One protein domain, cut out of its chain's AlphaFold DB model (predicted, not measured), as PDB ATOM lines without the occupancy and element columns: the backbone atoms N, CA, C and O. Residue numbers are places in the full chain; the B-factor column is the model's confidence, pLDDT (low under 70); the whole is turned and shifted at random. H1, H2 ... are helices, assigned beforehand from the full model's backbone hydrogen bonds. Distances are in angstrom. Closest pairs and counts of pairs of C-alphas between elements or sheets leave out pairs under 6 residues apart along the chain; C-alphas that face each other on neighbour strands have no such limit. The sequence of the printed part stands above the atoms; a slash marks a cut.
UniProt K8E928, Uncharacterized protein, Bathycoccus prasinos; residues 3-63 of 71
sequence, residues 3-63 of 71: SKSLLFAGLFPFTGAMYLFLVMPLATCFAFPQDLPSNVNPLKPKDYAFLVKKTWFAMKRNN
ATOM      1  N   SER A   3     -29.820   9.265 -21.993       54.03
ATOM      2  CA  SER A   3     -28.889   8.430 -21.209       54.03
ATOM      3  C   SER A   3     -27.403   8.673 -21.540       54.03
ATOM      4  O   SER A   3     -26.547   8.656 -20.660       54.03
ATOM      5  N   LYS A   4     -27.077   9.008 -22.798       52.56
ATOM      6  CA  LYS A   4     -25.682   9.248 -23.215       52.56
ATOM      7  C   LYS A   4     -25.084  10.507 -22.569       52.56
ATOM      8  O   LYS A   4     -23.910  10.506 -22.226       52.56
ATOM      9  N   SER A   5     -25.888  11.550 -22.349       55.66
ATOM     10  CA  SER A   5     -25.411  12.847 -21.840       55.66
ATOM     11  C   SER A   5     -24.897  12.784 -20.395       55.66
ATOM     12  O   SER A   5     -23.925  13.458 -20.067       55.66
ATOM     13  N   LEU A   6     -25.506  11.949 -19.545       55.03
ATOM     14  CA  LEU A   6     -25.080  11.741 -18.153       55.03
ATOM     15  C   LEU A   6     -23.780  10.931 -18.052       55.03
ATOM     16  O   LEU A   6     -22.935  11.234 -17.214       55.03
ATOM     17  N   LEU A   7     -23.583   9.952 -18.942       57.25
ATOM     18  CA  LEU A   7     -22.331   9.195 -19.024       57.25
ATOM     19  C   LEU A   7     -21.153  10.102 -19.404       57.25
ATOM     20  O   LEU A   7     -20.112  10.049 -18.756       57.25
ATOM     21  N   PHE A   8     -21.324  10.985 -20.395       56.88
ATOM     22  CA  PHE A   8     -20.285  11.953 -20.773       56.88
ATOM     23  C   PHE A   8     -20.015  12.998 -19.681       56.88
ATOM     24  O   PHE A   8     -18.857  13.356 -19.465       56.88
ATOM     25  N   ALA A   9     -21.047  13.438 -18.953       60.34
ATOM     26  CA  ALA A   9     -20.892  14.368 -17.833       60.34
ATOM     27  C   ALA A   9     -20.114  13.758 -16.650       60.34
ATOM     28  O   ALA A   9     -19.340  14.462 -16.009       60.34
ATOM     29  N   GLY A  10     -20.271  12.455 -16.386       61.75
ATOM     30  CA  GLY A  10     -19.495  11.732 -15.368       61.75
ATOM     31  C   GLY A  10     -18.081  11.337 -15.816       61.75
ATOM     32  O   GLY A  10     -17.167  11.273 -14.994       61.75
ATOM     33  N   LEU A  11     -17.873  11.120 -17.118       65.50
ATOM     34  CA  LEU A  11     -16.557  10.837 -17.700       65.50
ATOM     35  C   LEU A  11     -15.630  12.055 -17.652       65.50
ATOM     36  O   LEU A  11     -14.446  11.880 -17.399       65.50
ATOM     37  N   PHE A  12     -16.164  13.263 -17.842       71.00
ATOM     38  CA  PHE A  12     -15.399  14.515 -17.881       71.00
ATOM     39  C   PHE A  12     -14.514  14.789 -16.645       71.00
ATOM     40  O   PHE A  12     -13.325  15.066 -16.816       71.00
ATOM     41  N   PRO A  13     -15.020  14.701 -15.397       76.75
ATOM     42  CA  PRO A  13     -14.179  14.877 -14.214       76.75
ATOM     43  C   PRO A  13     -13.173  13.734 -14.051       76.75
ATOM     44  O   PRO A  13     -12.064  13.967 -13.576       76.75
ATOM     45  N   PHE A  14     -13.515  12.517 -14.485       78.44
ATOM     46  CA  PHE A  14     -12.602  11.376 -14.444       78.44
ATOM     47  C   PHE A  14     -11.445  11.531 -15.429       78.44
ATOM     48  O   PHE A  14     -10.293  11.357 -15.040       78.44
ATOM     49  N   THR A  15     -11.714  11.900 -16.682       80.81
ATOM     50  CA  THR A  15     -10.661  12.167 -17.670       80.81
ATOM     51  C   THR A  15      -9.822  13.376 -17.282       80.81
ATOM     52  O   THR A  15      -8.603  13.317 -17.426       80.81
ATOM     53  N   GLY A  16     -10.429  14.429 -16.730       80.50
ATOM     54  CA  GLY A  16      -9.700  15.581 -16.194       80.50
ATOM     55  C   GLY A  16      -8.773  15.204 -15.035       80.50
ATOM     56  O   GLY A  16      -7.590  15.539 -15.057       80.50
ATOM     57  N   ALA A  17      -9.272  14.441 -14.061       81.50
ATOM     58  CA  ALA A  17      -8.467  13.954 -12.944       81.50
ATOM     59  C   ALA A  17      -7.337  13.029 -13.415       81.50
ATOM     60  O   ALA A  17      -6.204  13.163 -12.960       81.50
ATOM     61  N   MET A  18      -7.616  12.128 -14.359       82.94
ATOM     62  CA  MET A  18      -6.615  11.210 -14.906       82.94
ATOM     63  C   MET A  18      -5.540  11.959 -15.707       82.94
ATOM     64  O   MET A  18      -4.361  11.626 -15.610       82.94
ATOM     65  N   TYR A  19      -5.926  13.004 -16.444       83.88
ATOM     66  CA  TYR A  19      -4.990  13.891 -17.132       83.88
ATOM     67  C   TYR A  19      -4.087  14.627 -16.141       83.88
ATOM     68  O   TYR A  19      -2.868  14.565 -16.274       83.88
ATOM     69  N   LEU A  20      -4.656  15.250 -15.105       81.88
ATOM     70  CA  LEU A  20      -3.873  15.922 -14.060       81.88
ATOM     71  C   LEU A  20      -2.935  14.944 -13.346       81.88
ATOM     72  O   LEU A  20      -1.774  15.269 -13.108       81.88
ATOM     73  N   PHE A  21      -3.407  13.727 -13.072       81.69
ATOM     74  CA  PHE A  21      -2.609  12.677 -12.450       81.69
ATOM     75  C   PHE A  21      -1.413  12.246 -13.305       81.69
ATOM     76  O   PHE A  21      -0.356  11.939 -12.765       81.69
ATOM     77  N   LEU A  22      -1.562  12.232 -14.631       82.69
ATOM     78  CA  LEU A  22      -0.478  11.933 -15.568       82.69
ATOM     79  C   LEU A  22       0.475  13.129 -15.728       82.69
ATOM     80  O   LEU A  22       1.692  12.971 -15.705       82.69
ATOM     81  N   VAL A  23      -0.049  14.348 -15.823       86.00
ATOM     82  CA  VAL A  23       0.789  15.550 -15.961       86.00
ATOM     83  C   VAL A  23       1.634  15.799 -14.713       86.00
ATOM     84  O   VAL A  23       2.758  16.285 -14.826       86.00
ATOM     85  N   MET A  24       1.135  15.434 -13.532       84.00
ATOM     86  CA  MET A  24       1.814  15.664 -12.261       84.00
ATOM     87  C   MET A  24       3.240  15.072 -12.218       84.00
ATOM     88  O   MET A  24       4.148  15.875 -12.064       84.00
ATOM     89  N   PRO A  25       3.497  13.765 -12.457       83.75
ATOM     90  CA  PRO A  25       4.847  13.185 -12.538       83.75
ATOM     91  C   PRO A  25       5.797  13.901 -13.504       83.75
ATOM     92  O   PRO A  25       6.996  14.007 -13.241       83.75
ATOM     93  N   LEU A  26       5.263  14.386 -14.626       83.75
ATOM     94  CA  LEU A  26       6.001  15.175 -15.609       83.75
ATOM     95  C   LEU A  26       6.404  16.529 -15.020       83.75
ATOM     96  O   LEU A  26       7.578  16.889 -15.063       83.75
ATOM     97  N   ALA A  27       5.458  17.243 -14.409       82.94
ATOM     98  CA  ALA A  27       5.721  18.504 -13.723       82.94
ATOM     99  C   ALA A  27       6.736  18.325 -12.586       82.94
ATOM    100  O   ALA A  27       7.642  19.143 -12.445       82.94
ATOM    101  N   THR A  28       6.653  17.227 -11.831       80.00
ATOM    102  CA  THR A  28       7.622  16.908 -10.783       80.00
ATOM    103  C   THR A  28       9.026  16.693 -11.332       80.00
ATOM    104  O   THR A  28       9.994  17.175 -10.752       80.00
ATOM    105  N   CYS A  29       9.134  16.004 -12.470       82.44
ATOM    106  CA  CYS A  29      10.405  15.761 -13.141       82.44
ATOM    107  C   CYS A  29      11.081  17.056 -13.606       82.44
ATOM    108  O   CYS A  29      12.301  17.175 -13.516       82.44
ATOM    109  N   PHE A  30      10.300  18.027 -14.083       81.06
ATOM    110  CA  PHE A  30      10.814  19.341 -14.475       81.06
ATOM    111  C   PHE A  30      11.101  20.257 -13.282       81.06
ATOM    112  O   PHE A  30      12.036  21.051 -13.344       81.06
ATOM    113  N   ALA A  31      10.313  20.165 -12.208       81.75
ATOM    114  CA  ALA A  31      10.489  20.988 -11.014       81.75
ATOM    115  C   ALA A  31      11.688  20.545 -10.160       81.75
ATOM    116  O   ALA A  31      12.346  21.387  -9.549       81.75
ATOM    117  N   PHE A  32      11.991  19.241 -10.132       81.44
ATOM    118  CA  PHE A  32      13.047  18.666  -9.295       81.44
ATOM    119  C   PHE A  32      13.966  17.720 -10.084       81.44
ATOM    120  O   PHE A  32      14.063  16.530  -9.778       81.44
ATOM    121  N   PRO A  33      14.675  18.228 -11.107       75.69
ATOM    122  CA  PRO A  33      15.553  17.404 -11.932       75.69
ATOM    123  C   PRO A  33      16.724  16.804 -11.136       75.69
ATOM    124  O   PRO A  33      17.247  15.766 -11.525       75.69
ATOM    125  N   GLN A  34      17.121  17.426 -10.017       78.81
ATOM    126  CA  GLN A  34      18.203  16.938  -9.153       78.81
ATOM    127  C   GLN A  34      17.866  15.675  -8.340       78.81
ATOM    128  O   GLN A  34      18.786  14.952  -7.967       78.81
ATOM    129  N   ASP A  35      16.587  15.387  -8.081       75.56
ATOM    130  CA  ASP A  35      16.179  14.208  -7.293       75.56
ATOM    131  C   ASP A  35      16.034  12.947  -8.158       75.56
ATOM    132  O   ASP A  35      15.843  11.828  -7.665       75.56
ATOM    133  N   LEU A  36      16.140  13.119  -9.476       77.75
ATOM    134  CA  LEU A  36      15.964  12.060 -10.449       77.75
ATOM    135  C   LEU A  36      17.307  11.590 -11.017       77.75
ATOM    136  O   LEU A  36      18.216  12.388 -11.244       77.75
ATOM    137  N   PRO A  37      17.446  10.283 -11.307       80.06
ATOM    138  CA  PRO A  37      18.623   9.775 -11.996       80.06
ATOM    139  C   PRO A  37      18.803  10.464 -13.355       80.06
ATOM    140  O   PRO A  37      17.854  10.567 -14.131       80.06
ATOM    141  N   SER A  38      20.040  10.838 -13.693       75.62
ATOM    142  CA  SER A  38      20.389  11.620 -14.895       75.62
ATOM    143  C   SER A  38      19.997  10.970 -16.234       75.62
ATOM    144  O   SER A  38      20.027  11.626 -17.268       75.62
ATOM    145  N   ASN A  39      19.637   9.683 -16.223       80.62
ATOM    146  CA  ASN A  39      19.230   8.900 -17.394       80.62
ATOM    147  C   ASN A  39      17.710   8.674 -17.504       80.62
ATOM    148  O   ASN A  39      17.275   7.938 -18.393       80.62
ATOM    149  N   VAL A  40      16.896   9.257 -16.619       81.12
ATOM    150  CA  VAL A  40      15.434   9.119 -16.685       81.12
ATOM    151  C   VAL A  40      14.887   9.953 -17.838       81.12
ATOM    152  O   VAL A  40      15.050  11.169 -17.868       81.12
ATOM    153  N   ASN A  41      14.201   9.299 -18.778       83.06
ATOM    154  CA  ASN A  41      13.520   9.985 -19.869       83.06
ATOM    155  C   ASN A  41      11.993   9.850 -19.715       83.06
ATOM    156  O   ASN A  41      11.462   8.773 -19.982       83.06
ATOM    157  N   PRO A  42      11.251  10.920 -19.368       78.12
ATOM    158  CA  PRO A  42       9.798  10.859 -19.185       78.12
ATOM    159  C   PRO A  42       9.023  10.475 -20.458       78.12
ATOM    160  O   PRO A  42       7.860  10.097 -20.367       78.12
ATOM    161  N   LEU A  43       9.649  10.532 -21.640       83.62
ATOM    162  CA  LEU A  43       9.049  10.097 -22.906       83.62
ATOM    163  C   LEU A  43       9.102   8.573 -23.093       83.62
ATOM    164  O   LEU A  43       8.408   8.031 -23.954       83.62
ATOM    165  N   LYS A  44       9.925   7.861 -22.312       87.38
ATOM    166  CA  LYS A  44       9.974   6.398 -22.339       87.38
ATOM    167  C   LYS A  44       8.915   5.836 -21.387       87.38
ATOM    168  O   LYS A  44       8.950   6.152 -20.200       87.38
ATOM    169  N   PRO A  45       8.040   4.917 -21.839       84.62
ATOM    170  CA  PRO A  45       6.963   4.379 -21.002       84.62
ATOM    171  C   PRO A  45       7.451   3.755 -19.685       84.62
ATOM    172  O   PRO A  45       6.820   3.907 -18.642       84.62
ATOM    173  N   LYS A  46       8.602   3.072 -19.727       85.56
ATOM    174  CA  LYS A  46       9.214   2.424 -18.558       85.56
ATOM    175  C   LYS A  46       9.659   3.439 -17.501       85.56
ATOM    176  O   LYS A  46       9.379   3.262 -16.318       85.56
ATOM    177  N   ASP A  47      10.331   4.494 -17.938       85.12
ATOM    178  CA  ASP A  47      10.868   5.540 -17.068       85.12
ATOM    179  C   ASP A  47       9.738   6.430 -16.541       85.12
ATOM    180  O   ASP A  47       9.730   6.830 -15.379       85.12
ATOM    181  N   TYR A  48       8.715   6.652 -17.362       86.50
ATOM    182  CA  TYR A  48       7.498   7.332 -16.954       86.50
ATOM    183  C   TYR A  48       6.742   6.575 -15.854       86.50
ATOM    184  O   TYR A  48       6.339   7.166 -14.855       86.50
ATOM    185  N   ALA A  49       6.600   5.250 -15.969       86.50
ATOM    186  CA  ALA A  49       5.996   4.438 -14.910       86.50
ATOM    187  C   ALA A  49       6.794   4.520 -13.594       86.50
ATOM    188  O   ALA A  49       6.211   4.559 -12.506       86.50
ATOM    189  N   PHE A  50       8.125   4.592 -13.684       86.88
ATOM    190  CA  PHE A  50       8.985   4.843 -12.530       86.88
ATOM    191  C   PHE A  50       8.718   6.224 -11.905       86.88
ATOM    192  O   PHE A  50       8.527   6.306 -10.690       86.88
ATOM    193  N   LEU A  51       8.617   7.280 -12.720       86.62
ATOM    194  CA  LEU A  51       8.288   8.639 -12.273       86.62
ATOM    195  C   LEU A  51       6.924   8.715 -11.584       86.62
ATOM    196  O   LEU A  51       6.809   9.319 -10.516       86.62
ATOM    197  N   VAL A  52       5.903   8.068 -12.152       87.88
ATOM    198  CA  VAL A  52       4.566   7.976 -11.545       87.88
ATOM    199  C   VAL A  52       4.655   7.320 -10.172       87.88
ATOM    200  O   VAL A  52       4.125   7.853  -9.198       87.88
ATOM    201  N   LYS A  53       5.370   6.194 -10.064       86.44
ATOM    202  CA  LYS A  53       5.532   5.473  -8.797       86.44
ATOM    203  C   LYS A  53       6.246   6.322  -7.743       86.44
ATOM    204  O   LYS A  53       5.782   6.364  -6.604       86.44
ATOM    205  N   LYS A  54       7.342   6.995  -8.106       84.12
ATOM    206  CA  LYS A  54       8.081   7.878  -7.189       84.12
ATOM    207  C   LYS A  54       7.242   9.078  -6.756       84.12
ATOM    208  O   LYS A  54       7.111   9.312  -5.560       84.12
ATOM    209  N   THR A  55       6.592   9.758  -7.699       84.44
ATOM    210  CA  THR A  55       5.723  10.911  -7.406       84.44
ATOM    211  C   THR A  55       4.563  10.512  -6.492       84.44
ATOM    212  O   THR A  55       4.267  11.209  -5.525       84.44
ATOM    213  N   TRP A  56       3.937   9.356  -6.733       82.31
ATOM    214  CA  TRP A  56       2.888   8.819  -5.862       82.31
ATOM    215  C   TRP A  56       3.398   8.494  -4.457       82.31
ATOM    216  O   TRP A  56       2.716   8.770  -3.470       82.31
ATOM    217  N   PHE A  57       4.598   7.922  -4.346       83.38
ATOM    218  CA  PHE A  57       5.197   7.608  -3.053       83.38
ATOM    219  C   PHE A  57       5.530   8.879  -2.259       83.38
ATOM    220  O   PHE A  57       5.196   8.951  -1.076       83.38
ATOM    221  N   ALA A  58       6.092   9.895  -2.922       79.44
ATOM    222  CA  ALA A  58       6.360  11.209  -2.340       79.44
ATOM    223  C   ALA A  58       5.063  11.876  -1.853       79.44
ATOM    224  O   ALA A  58       4.960  12.258  -0.688       79.44
ATOM    225  N   MET A  59       4.025  11.897  -2.699       78.81
ATOM    226  CA  MET A  59       2.695  12.392  -2.328       78.81
ATOM    227  C   MET A  59       2.125  11.659  -1.111       78.81
ATOM    228  O   MET A  59       1.662  12.294  -0.165       78.81
ATOM    229  N   LYS A  60       2.156  10.321  -1.104       79.56
ATOM    230  CA  LYS A  60       1.606   9.522   0.001       79.56
ATOM    231  C   LYS A  60       2.341   9.787   1.317       79.56
ATOM    232  O   LYS A  60       1.719   9.744   2.375       79.56
ATOM    233  N   ARG A  61       3.648  10.047   1.254       77.88
ATOM    234  CA  ARG A  61       4.482  10.310   2.431       77.88
ATOM    235  C   ARG A  61       4.281  11.721   2.994       77.88
ATOM    236  O   ARG A  61       4.340  11.882   4.207       77.88
ATOM    237  N   ASN A  62       3.951  12.695   2.142       77.06
ATOM    238  CA  ASN A  62       3.879  14.116   2.493       77.06
ATOM    239  C   ASN A  62       2.468  14.729   2.396       77.06
ATOM    240  O   ASN A  62       2.313  15.851   1.921       77.06
ATOM    241  N   ASN A  63       1.413  14.036   2.846       75.94
ATOM    242  CA  ASN A  63       0.034  14.573   2.819       75.94
ATOM    243  C   ASN A  63      -0.388  15.124   1.435       75.94
ATOM    244  O   ASN A  63      -0.972  16.202   1.334       75.94
TER     245      ASN A  63
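Overview. This is residues 3 to 63 of the 71 residues of an uncharacterized protein of Bathycoccus prasinos (UniProt K8E928). One long helix, H1, has a shorter helix, H2, crossing it near its last residues, like a lopsided T; a long loop joins the two. Residues 3 to 20 of H1 stick out as an arm. The printed part has 61 residues with two named helices, H1 then H2, and no named strand: all helix, loose and elongated, with a radius of gyration of the C-alphas of 14.8 A and spans of 50 by 28 by 17 A.

Along the chain. Find C-alpha 3 at (-28.889, 8.430, -21.209); from there H1, residues 3 to 31, runs 42.6 A. H2, residues 45 to 61, runs 24.3 A to C-alpha 61 at (4.482, 10.310, 2.431).

Arrangement. H1 has a kink of 28 degrees near residue 25. There H1 and H2 touch, about perpendicular at 89 degrees; the closest C-alphas, of Pro 25 and Val 52, are 5.3 A apart. H1 touches with residues 22 to 29 alone, H2 with 48 to 55 alone. Every O i to N i+4 pair is within hydrogen-bond range in H2, and 20 of 25 in H1.

Size, cuts and confidence. The farthest C-alphas, of Ser 3 and Ser 38, are 49.8 A apart. The link, residues 32 to 44, is long. The printed part has no cut; pLDDT is under 70 at residues 3 to 11.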